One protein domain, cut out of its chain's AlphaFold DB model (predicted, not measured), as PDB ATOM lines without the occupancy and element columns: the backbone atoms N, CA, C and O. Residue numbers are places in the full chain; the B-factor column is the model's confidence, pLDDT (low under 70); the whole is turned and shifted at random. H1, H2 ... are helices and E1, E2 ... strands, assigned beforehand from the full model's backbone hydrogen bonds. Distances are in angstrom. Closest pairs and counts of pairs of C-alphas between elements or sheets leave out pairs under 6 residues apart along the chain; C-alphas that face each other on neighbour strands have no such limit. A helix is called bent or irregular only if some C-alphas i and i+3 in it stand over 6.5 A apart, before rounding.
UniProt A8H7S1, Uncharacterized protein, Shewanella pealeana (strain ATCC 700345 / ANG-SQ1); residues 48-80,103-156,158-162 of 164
ATOM      1  N   GLN A  48      -1.656  -8.841  34.953       93.50
ATOM      2  CA  GLN A  48      -1.475  -7.880  33.871       93.50
ATOM      3  C   GLN A  48      -2.407  -6.674  34.033       93.50
ATOM      4  O   GLN A  48      -1.970  -5.534  33.883       93.50
ATOM      5  N   GLN A  49      -3.679  -6.905  34.370       93.94
ATOM      6  CA  GLN A  49      -4.635  -5.823  34.587       93.94
ATOM      7  C   GLN A  49      -4.220  -4.938  35.767       93.94
ATOM      8  O   GLN A  49      -4.225  -3.717  35.636       93.94
ATOM      9  N   TRP A  50      -3.792  -5.536  36.885       95.06
ATOM     10  CA  TRP A  50      -3.302  -4.775  38.035       95.06
ATOM     11  C   TRP A  50      -2.091  -3.906  37.669       95.06
ATOM     12  O   TRP A  50      -2.054  -2.735  38.051       95.06
ATOM     13  N   PHE A  51      -1.135  -4.437  36.897       94.44
ATOM     14  CA  PHE A  51       0.021  -3.671  36.428       94.44
ATOM     15  C   PHE A  51      -0.412  -2.466  35.582       94.44
ATOM     16  O   PHE A  51      -0.014  -1.340  35.872       94.44
ATOM     17  N   ILE A  52      -1.289  -2.680  34.595       93.19
ATOM     18  CA  ILE A  52      -1.805  -1.617  33.716       93.19
ATOM     19  C   ILE A  52      -2.543  -0.537  34.521       93.19
ATOM     20  O   ILE A  52      -2.350   0.657  34.284       93.19
ATOM     21  N   ASP A  53      -3.364  -0.936  35.492       94.62
ATOM     22  CA  ASP A  53      -4.128  -0.003  36.326       94.62
ATOM     23  C   ASP A  53      -3.224   0.847  37.235       94.62
ATOM     24  O   ASP A  53      -3.584   1.970  37.598       94.62
ATOM     25  N   ASN A  54      -2.038   0.339  37.579       94.69
ATOM     26  CA  ASN A  54      -1.075   1.001  38.459       94.69
ATOM     27  C   ASN A  54       0.103   1.649  37.722       94.69
ATOM     28  O   ASN A  54       0.883   2.355  38.359       94.69
ATOM     29  N   GLU A  55       0.224   1.465  36.408       93.25
ATOM     30  CA  GLU A  55       1.407   1.818  35.614       93.25
ATOM     31  C   GLU A  55       1.882   3.258  35.861       93.25
ATOM     32  O   GLU A  55       3.044   3.496  36.171       93.25
ATOM     33  N   LYS A  56       0.963   4.230  35.831       93.56
ATOM     34  CA  LYS A  56       1.292   5.648  36.055       93.56
ATOM     35  C   LYS A  56       1.789   5.942  37.468       93.56
ATOM     36  O   LYS A  56       2.622   6.825  37.645       93.56
ATOM     37  N   ARG A  57       1.233   5.253  38.469       95.00
ATOM     38  CA  ARG A  57       1.637   5.399  39.874       95.00
ATOM     39  C   ARG A  57       3.033   4.821  40.067       95.00
ATOM     40  O   ARG A  57       3.878   5.479  40.654       95.00
ATOM     41  N   ILE A  58       3.255   3.622  39.530       95.62
ATOM     42  CA  ILE A  58       4.551   2.941  39.533       95.62
ATOM     43  C   ILE A  58       5.594   3.849  38.874       95.62
ATOM     44  O   ILE A  58       6.607   4.138  39.495       95.62
ATOM     45  N   TYR A  59       5.309   4.380  37.682       95.00
ATOM     46  CA  TYR A  59       6.220   5.280  36.976       95.00
ATOM     47  C   TYR A  59       6.603   6.515  37.799       95.00
ATOM     48  O   TYR A  59       7.784   6.816  37.929       95.00
ATOM     49  N   ALA A  60       5.623   7.184  38.417       95.06
ATOM     50  CA  ALA A  60       5.892   8.339  39.271       95.06
ATOM     51  C   ALA A  60       6.807   7.987  40.456       95.06
ATOM     52  O   ALA A  60       7.778   8.694  40.697       95.06
ATOM     53  N   LEU A  61       6.545   6.866  41.140       95.56
ATOM     54  CA  LEU A  61       7.376   6.405  42.256       95.56
ATOM     55  C   LEU A  61       8.818   6.117  41.824       95.56
ATOM     56  O   LEU A  61       9.749   6.457  42.548       95.56
ATOM     57  N   VAL A  62       9.008   5.513  40.647       93.94
ATOM     58  CA  VAL A  62      10.346   5.263  40.095       93.94
ATOM     59  C   VAL A  62      11.062   6.571  39.794       93.94
ATOM     60  O   VAL A  62      12.214   6.722  40.183       93.94
ATOM     61  N   CYS A  63      10.399   7.521  39.132       93.12
ATOM     62  CA  CYS A  63      11.000   8.817  38.829       93.12
ATOM     63  C   CYS A  63      11.401   9.569  40.102       93.12
ATOM     64  O   CYS A  63      12.515  10.080  40.169       93.12
ATOM     65  N   ASP A  64      10.522   9.615  41.106       93.62
ATOM     66  CA  ASP A  64      10.814  10.260  42.388       93.62
ATOM     67  C   ASP A  64      12.023   9.591  43.058       93.62
ATOM     68  O   ASP A  64      12.986  10.264  43.420       93.62
ATOM     69  N   TYR A  65      12.032   8.257  43.127       92.31
ATOM     70  CA  TYR A  65      13.132   7.500  43.720       92.31
ATOM     71  C   TYR A  65      14.462   7.710  43.002       92.31
ATOM     72  O   TYR A  65      15.471   7.962  43.655       92.31
ATOM     73  N   VAL A  66      14.486   7.617  41.673       90.44
ATOM     74  CA  VAL A  66      15.730   7.800  40.927       90.44
ATOM     75  C   VAL A  66      16.260   9.219  41.096       90.44
ATOM     76  O   VAL A  66      17.453   9.387  41.320       90.44
ATOM     77  N   ASN A  67      15.395  10.232  41.035       89.12
ATOM     78  CA  ASN A  67      15.819  11.618  41.215       89.12
ATOM     79  C   ASN A  67      16.379  11.866  42.622       89.12
ATOM     80  O   ASN A  67      17.402  12.537  42.763       89.12
ATOM     81  N   ASP A  68      15.741  11.305  43.653       91.81
ATOM     82  CA  ASP A  68      16.156  11.482  45.046       91.81
ATOM     83  C   ASP A  68      17.448  10.720  45.389       91.81
ATOM     84  O   ASP A  68      18.203  11.162  46.257       91.81
ATOM     85  N   ASN A  69      17.727   9.604  44.703       89.31
ATOM     86  CA  ASN A  69      18.852   8.703  45.000       89.31
ATOM     87  C   ASN A  69      19.889   8.639  43.869       89.31
ATOM     88  O   ASN A  69      20.720   7.736  43.832       89.31
ATOM     89  N   TYR A  70      19.860   9.598  42.941       87.31
ATOM     90  CA  TYR A  70      20.638   9.541  41.706       87.31
ATOM     91  C   TYR A  70      22.142   9.322  41.933       87.31
ATOM     92  O   TYR A  70      22.756   8.516  41.245       87.31
ATOM     93  N   GLN A  71      22.733  10.008  42.916       83.75
ATOM     94  CA  GLN A  71      24.165   9.882  43.219       83.75
ATOM     95  C   GLN A  71      24.536   8.497  43.770       83.75
ATOM     96  O   GLN A  71      25.560   7.954  43.385       83.75
ATOM     97  N   GLU A  72      23.695   7.914  44.625       84.88
ATOM     98  CA  GLU A  72      23.915   6.566  45.171       84.88
ATOM     99  C   GLU A  72      23.787   5.514  44.065       84.88
ATOM    100  O   GLU A  72      24.656   4.663  43.910       84.88
ATOM    101  N   LEU A  73      22.773   5.650  43.202       83.94
ATOM    102  CA  LEU A  73      22.620   4.794  42.023       83.94
ATOM    103  C   LEU A  73      23.817   4.908  41.070       83.94
ATOM    104  O   LEU A  73      24.222   3.897  40.493       83.94
ATOM    105  N   LEU A  74      24.379   6.114  40.913       78.81
ATOM    106  CA  LEU A  74      25.577   6.345  40.107       78.81
ATOM    107  C   LEU A  74      26.796   5.561  40.622       78.81
ATOM    108  O   LEU A  74      27.558   5.018  39.823       78.81
ATOM    109  N   GLU A  75      26.978   5.510  41.941       76.62
ATOM    110  CA  GLU A  75      28.085   4.797  42.583       76.62
ATOM    111  C   GLU A  75      27.876   3.275  42.538       76.62
ATOM    112  O   GLU A  75      28.773   2.544  42.125       76.62
ATOM    113  N   ASP A  76      26.679   2.800  42.895       71.19
ATOM    114  CA  ASP A  76      26.385   1.368  43.034       71.19
ATOM    115  C   ASP A  76      26.355   0.610  41.704       71.19
ATOM    116  O   ASP A  76      26.634  -0.589  41.666       71.19
ATOM    117  N   SER A  77      26.013   1.289  40.606       67.81
ATOM    118  CA  SER A  77      25.933   0.645  39.286       67.81
ATOM    119  C   SER A  77      27.243   0.744  38.492       67.81
ATOM    120  O   SER A  77      27.239   0.457  37.297       67.81
ATOM    121  N   GLU A  78      28.343   1.163  39.137       69.12
ATOM    122  CA  GLU A  78      29.686   1.311  38.543       69.12
ATOM    123  C   GLU A  78      29.692   2.208  37.288       69.12
ATOM    124  O   GLU A  78      30.491   2.056  36.366       69.12
ATOM    125  N   PHE A  79      28.794   3.197  37.240       69.88
ATOM    126  CA  PHE A  79      28.579   4.002  36.036       69.88
ATOM    127  C   PHE A  79      29.794   4.835  35.623       69.88
ATOM    128  O   PHE A  79      29.955   5.164  34.450       69.88
ATOM    129  N   LEU A  80      30.623   5.227  36.589       67.06
ATOM    130  CA  LEU A  80      31.815   6.035  36.341       67.06
ATOM    131  C   LEU A  80      32.967   5.209  35.758       67.06
ATOM    132  O   LEU A  80      33.883   5.790  35.181       67.06
ATOM    133  N   GLN A 103      26.318  14.106  34.998       78.81
ATOM    134  CA  GLN A 103      26.243  15.153  36.017       78.81
ATOM    135  C   GLN A 103      24.866  15.836  36.044       78.81
ATOM    136  O   GLN A 103      24.442  16.329  37.091       78.81
ATOM    137  N   ALA A 104      24.155  15.856  34.914       83.00
ATOM    138  CA  ALA A 104      22.826  16.443  34.796       83.00
ATOM    139  C   ALA A 104      21.704  15.600  35.422       83.00
ATOM    140  O   ALA A 104      20.600  16.125  35.583       83.00
ATOM    141  N   GLY A 105      21.950  14.341  35.793       79.94
ATOM    142  CA  GLY A 105      20.901  13.504  36.380       79.94
ATOM    143  C   GLY A 105      20.067  12.710  35.376       79.94
ATOM    144  O   GLY A 105      18.983  12.257  35.737       79.94
ATOM    145  N   ASP A 106      20.497  12.577  34.117       82.81
ATOM    146  CA  ASP A 106      19.658  11.987  33.067       82.81
ATOM    147  C   ASP A 106      19.717  10.451  33.066       82.81
ATOM    148  O   ASP A 106      20.298   9.825  32.177       82.81
ATOM    149  N   ILE A 107      19.087   9.825  34.068       83.00
ATOM    150  CA  ILE A 107      19.058   8.360  34.214       83.00
ATOM    151  C   ILE A 107      18.546   7.641  32.958       83.00
ATOM    152  O   ILE A 107      18.932   6.506  32.698       83.00
ATOM    153  N   PHE A 108      17.682   8.273  32.158       85.69
ATOM    154  CA  PHE A 108      17.041   7.630  31.008       85.69
ATOM    155  C   PHE A 108      18.020   7.358  29.867       85.69
ATOM    156  O   PHE A 108      17.745   6.522  29.006       85.69
ATOM    157  N   LYS A 109      19.159   8.054  29.863       83.81
ATOM    158  CA  LYS A 109      20.277   7.761  28.968       83.81
ATOM    159  C   LYS A 109      21.256   6.740  29.543       83.81
ATOM    160  O   LYS A 109      22.046   6.174  28.798       83.81
ATOM    161  N   LEU A 110      21.223   6.533  30.855       82.50
ATOM    162  CA  LEU A 110      22.153   5.658  31.559       82.50
ATOM    163  C   LEU A 110      21.594   4.252  31.749       82.50
ATOM    164  O   LEU A 110      22.358   3.294  31.750       82.50
ATOM    165  N   MET A 111      20.273   4.135  31.883       86.81
ATOM    166  CA  MET A 111      19.599   2.891  32.227       86.81
ATOM    167  C   MET A 111      18.561   2.476  31.202       86.81
ATOM    168  O   MET A 111      17.756   3.273  30.714       86.81
ATOM    169  N   GLN A 112      18.523   1.173  30.968       90.00
ATOM    170  CA  GLN A 112      17.486   0.494  30.220       90.00
ATOM    171  C   GLN A 112      16.683  -0.400  31.156       90.00
ATOM    172  O   GLN A 112      17.195  -0.972  32.112       90.00
ATOM    173  N   LEU A 113      15.390  -0.518  30.881       91.50
ATOM    174  CA  LEU A 113      14.526  -1.465  31.564       91.50
ATOM    175  C   LEU A 113      14.643  -2.821  30.862       91.50
ATOM    176  O   LEU A 113      14.293  -2.934  29.684       91.50
ATOM    177  N   SER A 114      15.079  -3.856  31.572       89.75
ATOM    178  CA  SER A 114      15.139  -5.211  31.016       89.75
ATOM    179  C   SER A 114      13.897  -6.032  31.348       89.75
ATOM    180  O   SER A 114      13.441  -6.818  30.514       89.75
ATOM    181  N   GLY A 115      13.243  -5.788  32.490       91.62
ATOM    182  CA  GLY A 115      12.026  -6.530  32.804       91.62
ATOM    183  C   GLY A 115      11.185  -6.060  33.984       91.62
ATOM    184  O   GLY A 115      11.591  -5.253  34.822       91.62
ATOM    185  N   PHE A 116       9.987  -6.635  34.038       93.88
ATOM    186  CA  PHE A 116       9.042  -6.556  35.145       93.88
ATOM    187  C   PHE A 116       8.837  -7.919  35.782       93.88
ATOM    188  O   PHE A 116       8.675  -8.924  35.094       93.88
ATOM    189  N   ILE A 117       8.711  -7.937  37.103       94.00
ATOM    190  CA  ILE A 117       8.320  -9.118  37.865       94.00
ATOM    191  C   ILE A 117       6.930  -8.860  38.431       94.00
ATOM    192  O   ILE A 117       6.733  -8.015  39.309       94.00
ATOM    193  N   LEU A 118       5.950  -9.573  37.886       94.06
ATOM    194  CA  LEU A 118       4.557  -9.464  38.282       94.06
ATOM    195  C   LEU A 118       4.241 -10.445  39.405       94.06
ATOM    196  O   LEU A 118       4.615 -11.622  39.373       94.06
ATOM    197  N   HIS A 119       3.495  -9.945  40.380       92.88
ATOM    198  CA  HIS A 119       3.065 -10.687  41.554       92.88
ATOM    199  C   HIS A 119       1.547 -10.761  41.627       92.88
ATOM    200  O   HIS A 119       0.833 -10.020  40.947       92.88
ATOM    201  N   HIS A 120       1.051 -11.639  42.500       93.75
ATOM    202  CA  HIS A 120      -0.372 -11.705  42.796       93.75
ATOM    203  C   HIS A 120      -0.905 -10.302  43.172       93.75
ATOM    204  O   HIS A 120      -0.290  -9.651  44.024       93.75
ATOM    205  N   PRO A 121      -2.043  -9.831  42.616       94.00
ATOM    206  CA  PRO A 121      -2.539  -8.466  42.839       94.00
ATOM    207  C   PRO A 121      -2.688  -8.072  44.317       94.00
ATOM    208  O   PRO A 121      -2.384  -6.944  44.694       94.00
ATOM    209  N   ASP A 122      -3.079  -9.022  45.174       93.75
ATOM    210  CA  ASP A 122      -3.192  -8.825  46.630       93.75
ATOM    211  C   ASP A 122      -1.874  -8.433  47.320       93.75
ATOM    212  O   ASP A 122      -1.902  -7.841  48.399       93.75
ATOM    213  N   LYS A 123      -0.714  -8.731  46.714       90.94
ATOM    214  CA  LYS A 123       0.594  -8.303  47.237       90.94
ATOM    215  C   LYS A 123       0.850  -6.816  47.002       90.94
ATOM    216  O   LYS A 123       1.716  -6.254  47.670       90.94
ATOM    217  N   ASN A 124       0.096  -6.192  46.088       92.81
ATOM    218  CA  ASN A 124       0.232  -4.792  45.698       92.81
ATOM    219  C   ASN A 124       1.694  -4.430  45.386       92.81
ATOM    220  O   ASN A 124       2.211  -3.426  45.884       92.81
ATOM    221  N   ALA A 125       2.369  -5.310  44.638       92.88
ATOM    222  CA  ALA A 125       3.804  -5.242  44.425       92.88
ATOM    223  C   ALA A 125       4.214  -5.529  42.978       92.88
ATOM    224  O   ALA A 125       3.593  -6.343  42.296       92.88
ATOM    225  N   VAL A 126       5.294  -4.882  42.544       94.56
ATOM    226  CA  VAL A 126       5.960  -5.123  41.259       94.56
ATOM    227  C   VAL A 126       7.469  -5.051  41.449       94.56
ATOM    228  O   VAL A 126       7.969  -4.156  42.129       94.56
ATOM    229  N   GLY A 127       8.188  -6.007  40.867       93.75
ATOM    230  CA  GLY A 127       9.634  -5.915  40.702       93.75
ATOM    231  C   GLY A 127       9.972  -5.283  39.356       93.75
ATOM    232  O   GLY A 127       9.268  -5.509  38.371       93.75
ATOM    233  N   MET A 128      11.041  -4.505  39.305       93.25
ATOM    234  CA  MET A 128      11.571  -3.928  38.076       93.25
ATOM    235  C   MET A 128      13.078  -4.101  38.029       93.25
ATOM    236  O   MET A 128      13.743  -4.127  39.068       93.25
ATOM    237  N   ILE A 129      13.584  -4.231  36.812       90.00
ATOM    238  CA  ILE A 129      14.960  -4.622  36.544       90.00
ATOM    239  C   ILE A 129      15.545  -3.614  35.576       90.00
ATOM    240  O   ILE A 129      15.044  -3.473  34.458       90.00
ATOM    241  N   PHE A 130      16.569  -2.907  36.034       89.50
ATOM    242  CA  PHE A 130      17.289  -1.940  35.231       89.50
ATOM    243  C   PHE A 130      18.716  -2.414  35.007       89.50
ATOM    244  O   PHE A 130      19.368  -2.900  35.931       89.50
ATOM    245  N   GLU A 131      19.187  -2.222  33.787       87.12
ATOM    246  CA  GLU A 131      20.539  -2.528  33.331       87.12
ATOM    247  C   GLU A 131      21.173  -1.255  32.783       87.12
ATOM    248  O   GLU A 131      20.475  -0.388  32.244       87.12
ATOM    249  N   CYS A 132      22.488  -1.138  32.927       84.62
ATOM    250  CA  CYS A 132      23.244  -0.061  32.310       84.62
ATOM    251  C   CYS A 132      23.072  -0.122  30.788       84.62
ATOM    252  O   CYS A 132      23.045  -1.192  30.183       84.62
ATOM    253  N   ALA A 133      22.984   1.034  30.135       85.25
ATOM    254  CA  ALA A 133      22.685   1.097  28.706       85.25
ATOM    255  C   ALA A 133      23.826   0.602  27.789       85.25
ATOM    256  O   ALA A 133      23.708   0.666  26.564       85.25
ATOM    257  N   TRP A 134      24.949   0.154  28.348       76.62
ATOM    258  CA  TRP A 134      26.155  -0.251  27.622       76.62
ATOM    259  C   TRP A 134      26.710  -1.625  28.004       76.62
ATOM    260  O   TRP A 134      27.521  -2.152  27.245       76.62
ATOM    261  N   ASP A 135      26.300  -2.200  29.136       68.31
ATOM    262  CA  ASP A 135      26.744  -3.525  29.575       68.31
ATOM    263  C   ASP A 135      25.650  -4.217  30.405       68.31
ATOM    264  O   ASP A 135      25.046  -3.604  31.285       68.31
ATOM    265  N   GLU A 136      25.416  -5.499  30.118       60.59
ATOM    266  CA  GLU A 136      24.397  -6.351  30.751       60.59
ATOM    267  C   GLU A 136      24.788  -6.772  32.181       60.59
ATOM    268  O   GLU A 136      23.949  -7.274  32.934       60.59
ATOM    269  N   GLU A 137      26.059  -6.616  32.575       62.53
ATOM    270  CA  GLU A 137      26.549  -7.080  33.882       62.53
ATOM    271  C   GLU A 137      26.242  -6.113  35.041       62.53
ATOM    272  O   GLU A 137      26.240  -6.536  36.203       62.53
ATOM    273  N   HIS A 138      25.904  -4.853  34.744       76.06
ATOM    274  CA  HIS A 138      25.707  -3.794  35.738       76.06
ATOM    275  C   HIS A 138      24.286  -3.224  35.710       76.06
ATOM    276  O   HIS A 138      23.639  -3.128  34.668       76.06
ATOM    277  N   GLY A 139      23.778  -2.844  36.883       80.94
ATOM    278  CA  GLY A 139      22.449  -2.263  37.036       80.94
ATOM    279  C   GLY A 139      21.860  -2.514  38.419       80.94
ATOM    280  O   GLY A 139      22.553  -2.952  39.338       80.94
ATOM    281  N   PHE A 140      20.558  -2.284  38.575       85.88
ATOM    282  CA  PHE A 140      19.881  -2.447  39.860       85.88
ATOM    283  C   PHE A 140      18.471  -3.018  39.720       85.88
ATOM    284  O   PHE A 140      17.790  -2.885  38.700       85.88
ATOM    285  N   GLY A 141      18.016  -3.662  40.791       89.25
ATOM    286  CA  GLY A 141      16.636  -4.101  40.933       89.25
ATOM    287  C   GLY A 141      15.878  -3.184  41.880       89.25
ATOM    288  O   GLY A 141      16.398  -2.809  42.926       89.25
ATOM    289  N   ILE A 142      14.620  -2.880  41.576       91.06
ATOM    290  CA  ILE A 142      13.713  -2.277  42.559       91.06
ATOM    291  C   ILE A 142      12.491  -3.150  42.759       91.06
ATOM    292  O   ILE A 142      11.975  -3.776  41.836       91.06
ATOM    293  N   VAL A 143      11.993  -3.147  43.985       91.94
ATOM    294  CA  VAL A 143      10.686  -3.684  44.325       91.94
ATOM    295  C   VAL A 143       9.833  -2.554  44.859       91.94
ATOM    296  O   VAL A 143      10.205  -1.891  45.823       91.94
ATOM    297  N   ILE A 144       8.665  -2.365  44.262       92.44
ATOM    298  CA  ILE A 144       7.660  -1.431  44.756       92.44
ATOM    299  C   ILE A 144       6.586  -2.256  45.443       92.44
ATOM    300  O   ILE A 144       5.982  -3.105  44.798       92.44
ATOM    301  N   GLN A 145       6.335  -2.006  46.728       91.44
ATOM    302  CA  GLN A 145       5.249  -2.621  47.492       91.44
ATOM    303  C   GLN A 145       4.414  -1.530  48.162       91.44
ATOM    304  O   GLN A 145       4.904  -0.777  49.004       91.44
ATOM    305  N   GLY A 146       3.137  -1.425  47.785       91.06
ATOM    306  CA  GLY A 146       2.375  -0.218  48.096       91.06
ATOM    307  C   GLY A 146       3.070   0.997  47.489       91.06
ATOM    308  O   GLY A 146       3.377   0.976  46.300       91.06
ATOM    309  N   ASP A 147       3.339   2.014  48.303       91.62
ATOM    310  CA  ASP A 147       4.057   3.233  47.899       91.62
ATOM    311  C   ASP A 147       5.520   3.244  48.381       91.62
ATOM    312  O   ASP A 147       6.160   4.289  48.423       91.62
ATOM    313  N   SER A 148       6.052   2.092  48.801       89.88
ATOM    314  CA  SER A 148       7.436   1.951  49.263       89.88
ATOM    315  C   SER A 148       8.303   1.294  48.197       89.88
ATOM    316  O   SER A 148       7.906   0.274  47.632       89.88
ATOM    317  N   ILE A 149       9.490   1.858  47.962       88.94
ATOM    318  CA  ILE A 149      10.527   1.271  47.105       88.94
ATOM    319  C   ILE A 149      11.569   0.578  47.981       88.94
ATOM    320  O   ILE A 149      12.006   1.123  48.993       88.94
ATOM    321  N   ILE A 150      11.954  -0.628  47.580       86.69
ATOM    322  CA  ILE A 150      13.024  -1.420  48.175       86.69
ATOM    323  C   ILE A 150      14.061  -1.661  47.078       86.69
ATOM    324  O   ILE A 150      13.795  -2.415  46.136       86.69
ATOM    325  N   LEU A 151      15.227  -1.028  47.201       82.62
ATOM    326  CA  LEU A 151      16.368  -1.269  46.318       82.62
ATOM    327  C   LEU A 151      16.934  -2.673  46.548       82.62
ATOM    328  O   LEU A 151      16.901  -3.191  47.666       82.62
ATOM    329  N   GLN A 152      17.419  -3.294  45.481       79.50
ATOM    330  CA  GLN A 152      18.091  -4.584  45.489       79.50
ATOM    331  C   GLN A 152      19.428  -4.463  44.754       79.50
ATOM    332  O   GLN A 152      19.462  -3.936  43.638       79.50
ATOM    333  N   ASP A 153      20.486  -5.014  45.355       68.06
ATOM    334  CA  ASP A 153      21.842  -5.044  44.793       68.06
ATOM    335  C   ASP A 153      21.868  -5.881  43.503       68.06
ATOM    336  O   ASP A 153      22.020  -7.106  43.527       68.06
ATOM    337  N   GLY A 154      21.684  -5.227  42.360       65.12
ATOM    338  CA  GLY A 154      21.731  -5.852  41.042       65.12
ATOM    339  C   GLY A 154      20.404  -6.412  40.517       65.12
ATOM    340  O   GLY A 154      19.515  -6.871  41.246       65.12
ATOM    341  N   ALA A 155      20.310  -6.436  39.185       58.31
ATOM    342  CA  ALA A 155      19.171  -6.928  38.413       58.31
ATOM    343  C   ALA A 155      18.708  -8.336  38.844       58.31
ATOM    344  O   ALA A 155      17.519  -8.581  39.059       58.31
ATOM    345  N   GLN A 156      19.654  -9.259  39.065       61.81
ATOM    346  CA  GLN A 156      19.365 -10.649  39.447       61.81
ATOM    347  C   GLN A 156      18.719 -10.802  40.832       61.81
ATOM    348  O   GLN A 156      18.061 -11.811  41.109       61.81
ATOM    349  N   ALA A 158      16.433  -8.604  42.110       59.38
ATOM    350  CA  ALA A 158      15.027  -8.294  41.858       59.38
ATOM    351  C   ALA A 158      14.222  -9.580  41.590       59.38
ATOM    352  O   ALA A 158      13.202  -9.799  42.245       59.38
ATOM    353  N   TYR A 159      14.749 -10.497  40.762       59.56
ATOM    354  CA  TYR A 159      14.143 -11.816  40.506       59.56
ATOM    355  C   TYR A 159      13.870 -12.603  41.802       59.56
ATOM    356  O   TYR A 159      12.859 -13.294  41.940       59.56
ATOM    357  N   ARG A 160      14.771 -12.529  42.788       62.28
ATOM    358  CA  ARG A 160      14.773 -13.416  43.965       62.28
ATOM    359  C   ARG A 160      14.098 -12.830  45.205       62.28
ATOM    360  O   ARG A 160      13.715 -13.610  46.081       62.28
ATOM    361  N   SER A 161      13.987 -11.508  45.284       58.19
ATOM    362  CA  SER A 161      13.729 -10.758  46.521       58.19
ATOM    363  C   SER A 161      12.312 -10.913  47.083       58.19
ATOM    364  O   SER A 161      12.133 -10.934  48.299       58.19
ATOM    365  N   LEU A 162      11.303 -11.158  46.246       55.34
ATOM    366  CA  LEU A 162       9.925 -11.357  46.706       55.34
ATOM    367  C   LEU A 162       9.615 -12.833  47.004       55.34
ATOM    368  O   LEU A 162       8.724 -13.453  46.420       55.34
TER     369      LEU A 162
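This is residues 48 to 80, 103 to 156 and 158 to 162 of the 164 residues of an uncharacterized protein of Shewanella pealeana (strain ATCC 700345 / ANG-SQ1) (UniProt A8H7S1). A strongly twisted sheet of four strands has the long helix H1 laid slantwise over one face and the short H4 over the other. H2 and H3 sit by Val 66 of H1, toward one end of the longest axis. The printed part has 92 residues, with named elements in the order H1 H2 H3 E1 E2 E3 E4 H4; the class is mixed, the sheet's order E1 - E2 - E3 - E4, antiparallel throughout. It is compact, with a radius of gyration of the C-alphas of 12.9 A, and elongated, spanning 39 by 24 by 17 A.

E1 is residues 111 to 118, 20.4 A long; E2 125 to 132, 23.5 A; E3 135 to 145, 28.0 A; E4 148 to 152, 13.1 A. E1 bends by 51 degrees at residue 114, E3 by 62 degrees at 138. H1, residues 48 to 68, is 28.5 A long and begins at C-alpha 48 (-1.475, -7.880, 33.871). It is irregular, C-alphas 53 and 56 being 7.8 A apart, with a kink of 58 degrees near residue 55. H2 is residues 70 to 76, H3 107 to 110 and H4 158 to 161, ending at C-alpha 161 (13.729, -10.758, 46.521).

The strands form a meander, each the antiparallel neighbour of the one before, in three hairpins. Within hydrogen-bond range are N 112 and O 131 of E1 and E2, 2.8 A, N 128 and O 142 of E2 and E3, 2.8 A, and N 150 and O 143 of E4 and E3, 2.8 A. H1 is on the sheet at a height of 9.0 A, over E2, E3 and E4; its closest C-alphas to E3 are Ile 58 and Ile 144, 7.5 A. H4 is on the opposite face, only just over E3 with 3 C-alphas; the closest C-alphas, Gly 141 and Ala 158, are 4.6 A apart. H2 and H3 only graze the sheet. H1 and H2 are close but not clearly touching, the closest C-alphas being Val 66 and Leu 73, 7.6 A. In H2 every O i to N i+4 pair is within range, in H1 15 of 17; H3 and H4 are too short for one.

The C-alphas of Gln 103 and Asp 122 are farthest apart, 39.4 A. Residues 81 to 102 are not printed, C-alphas 80 and 103 being 10.7 A apart; nor is residue 157, with 5.5 A from C-alpha 156 to 158. Of the links printed whole, none is long. Confidence is under 70 at residues 77 to 80, 135 to 137, 153 to 156 and 158 to 162.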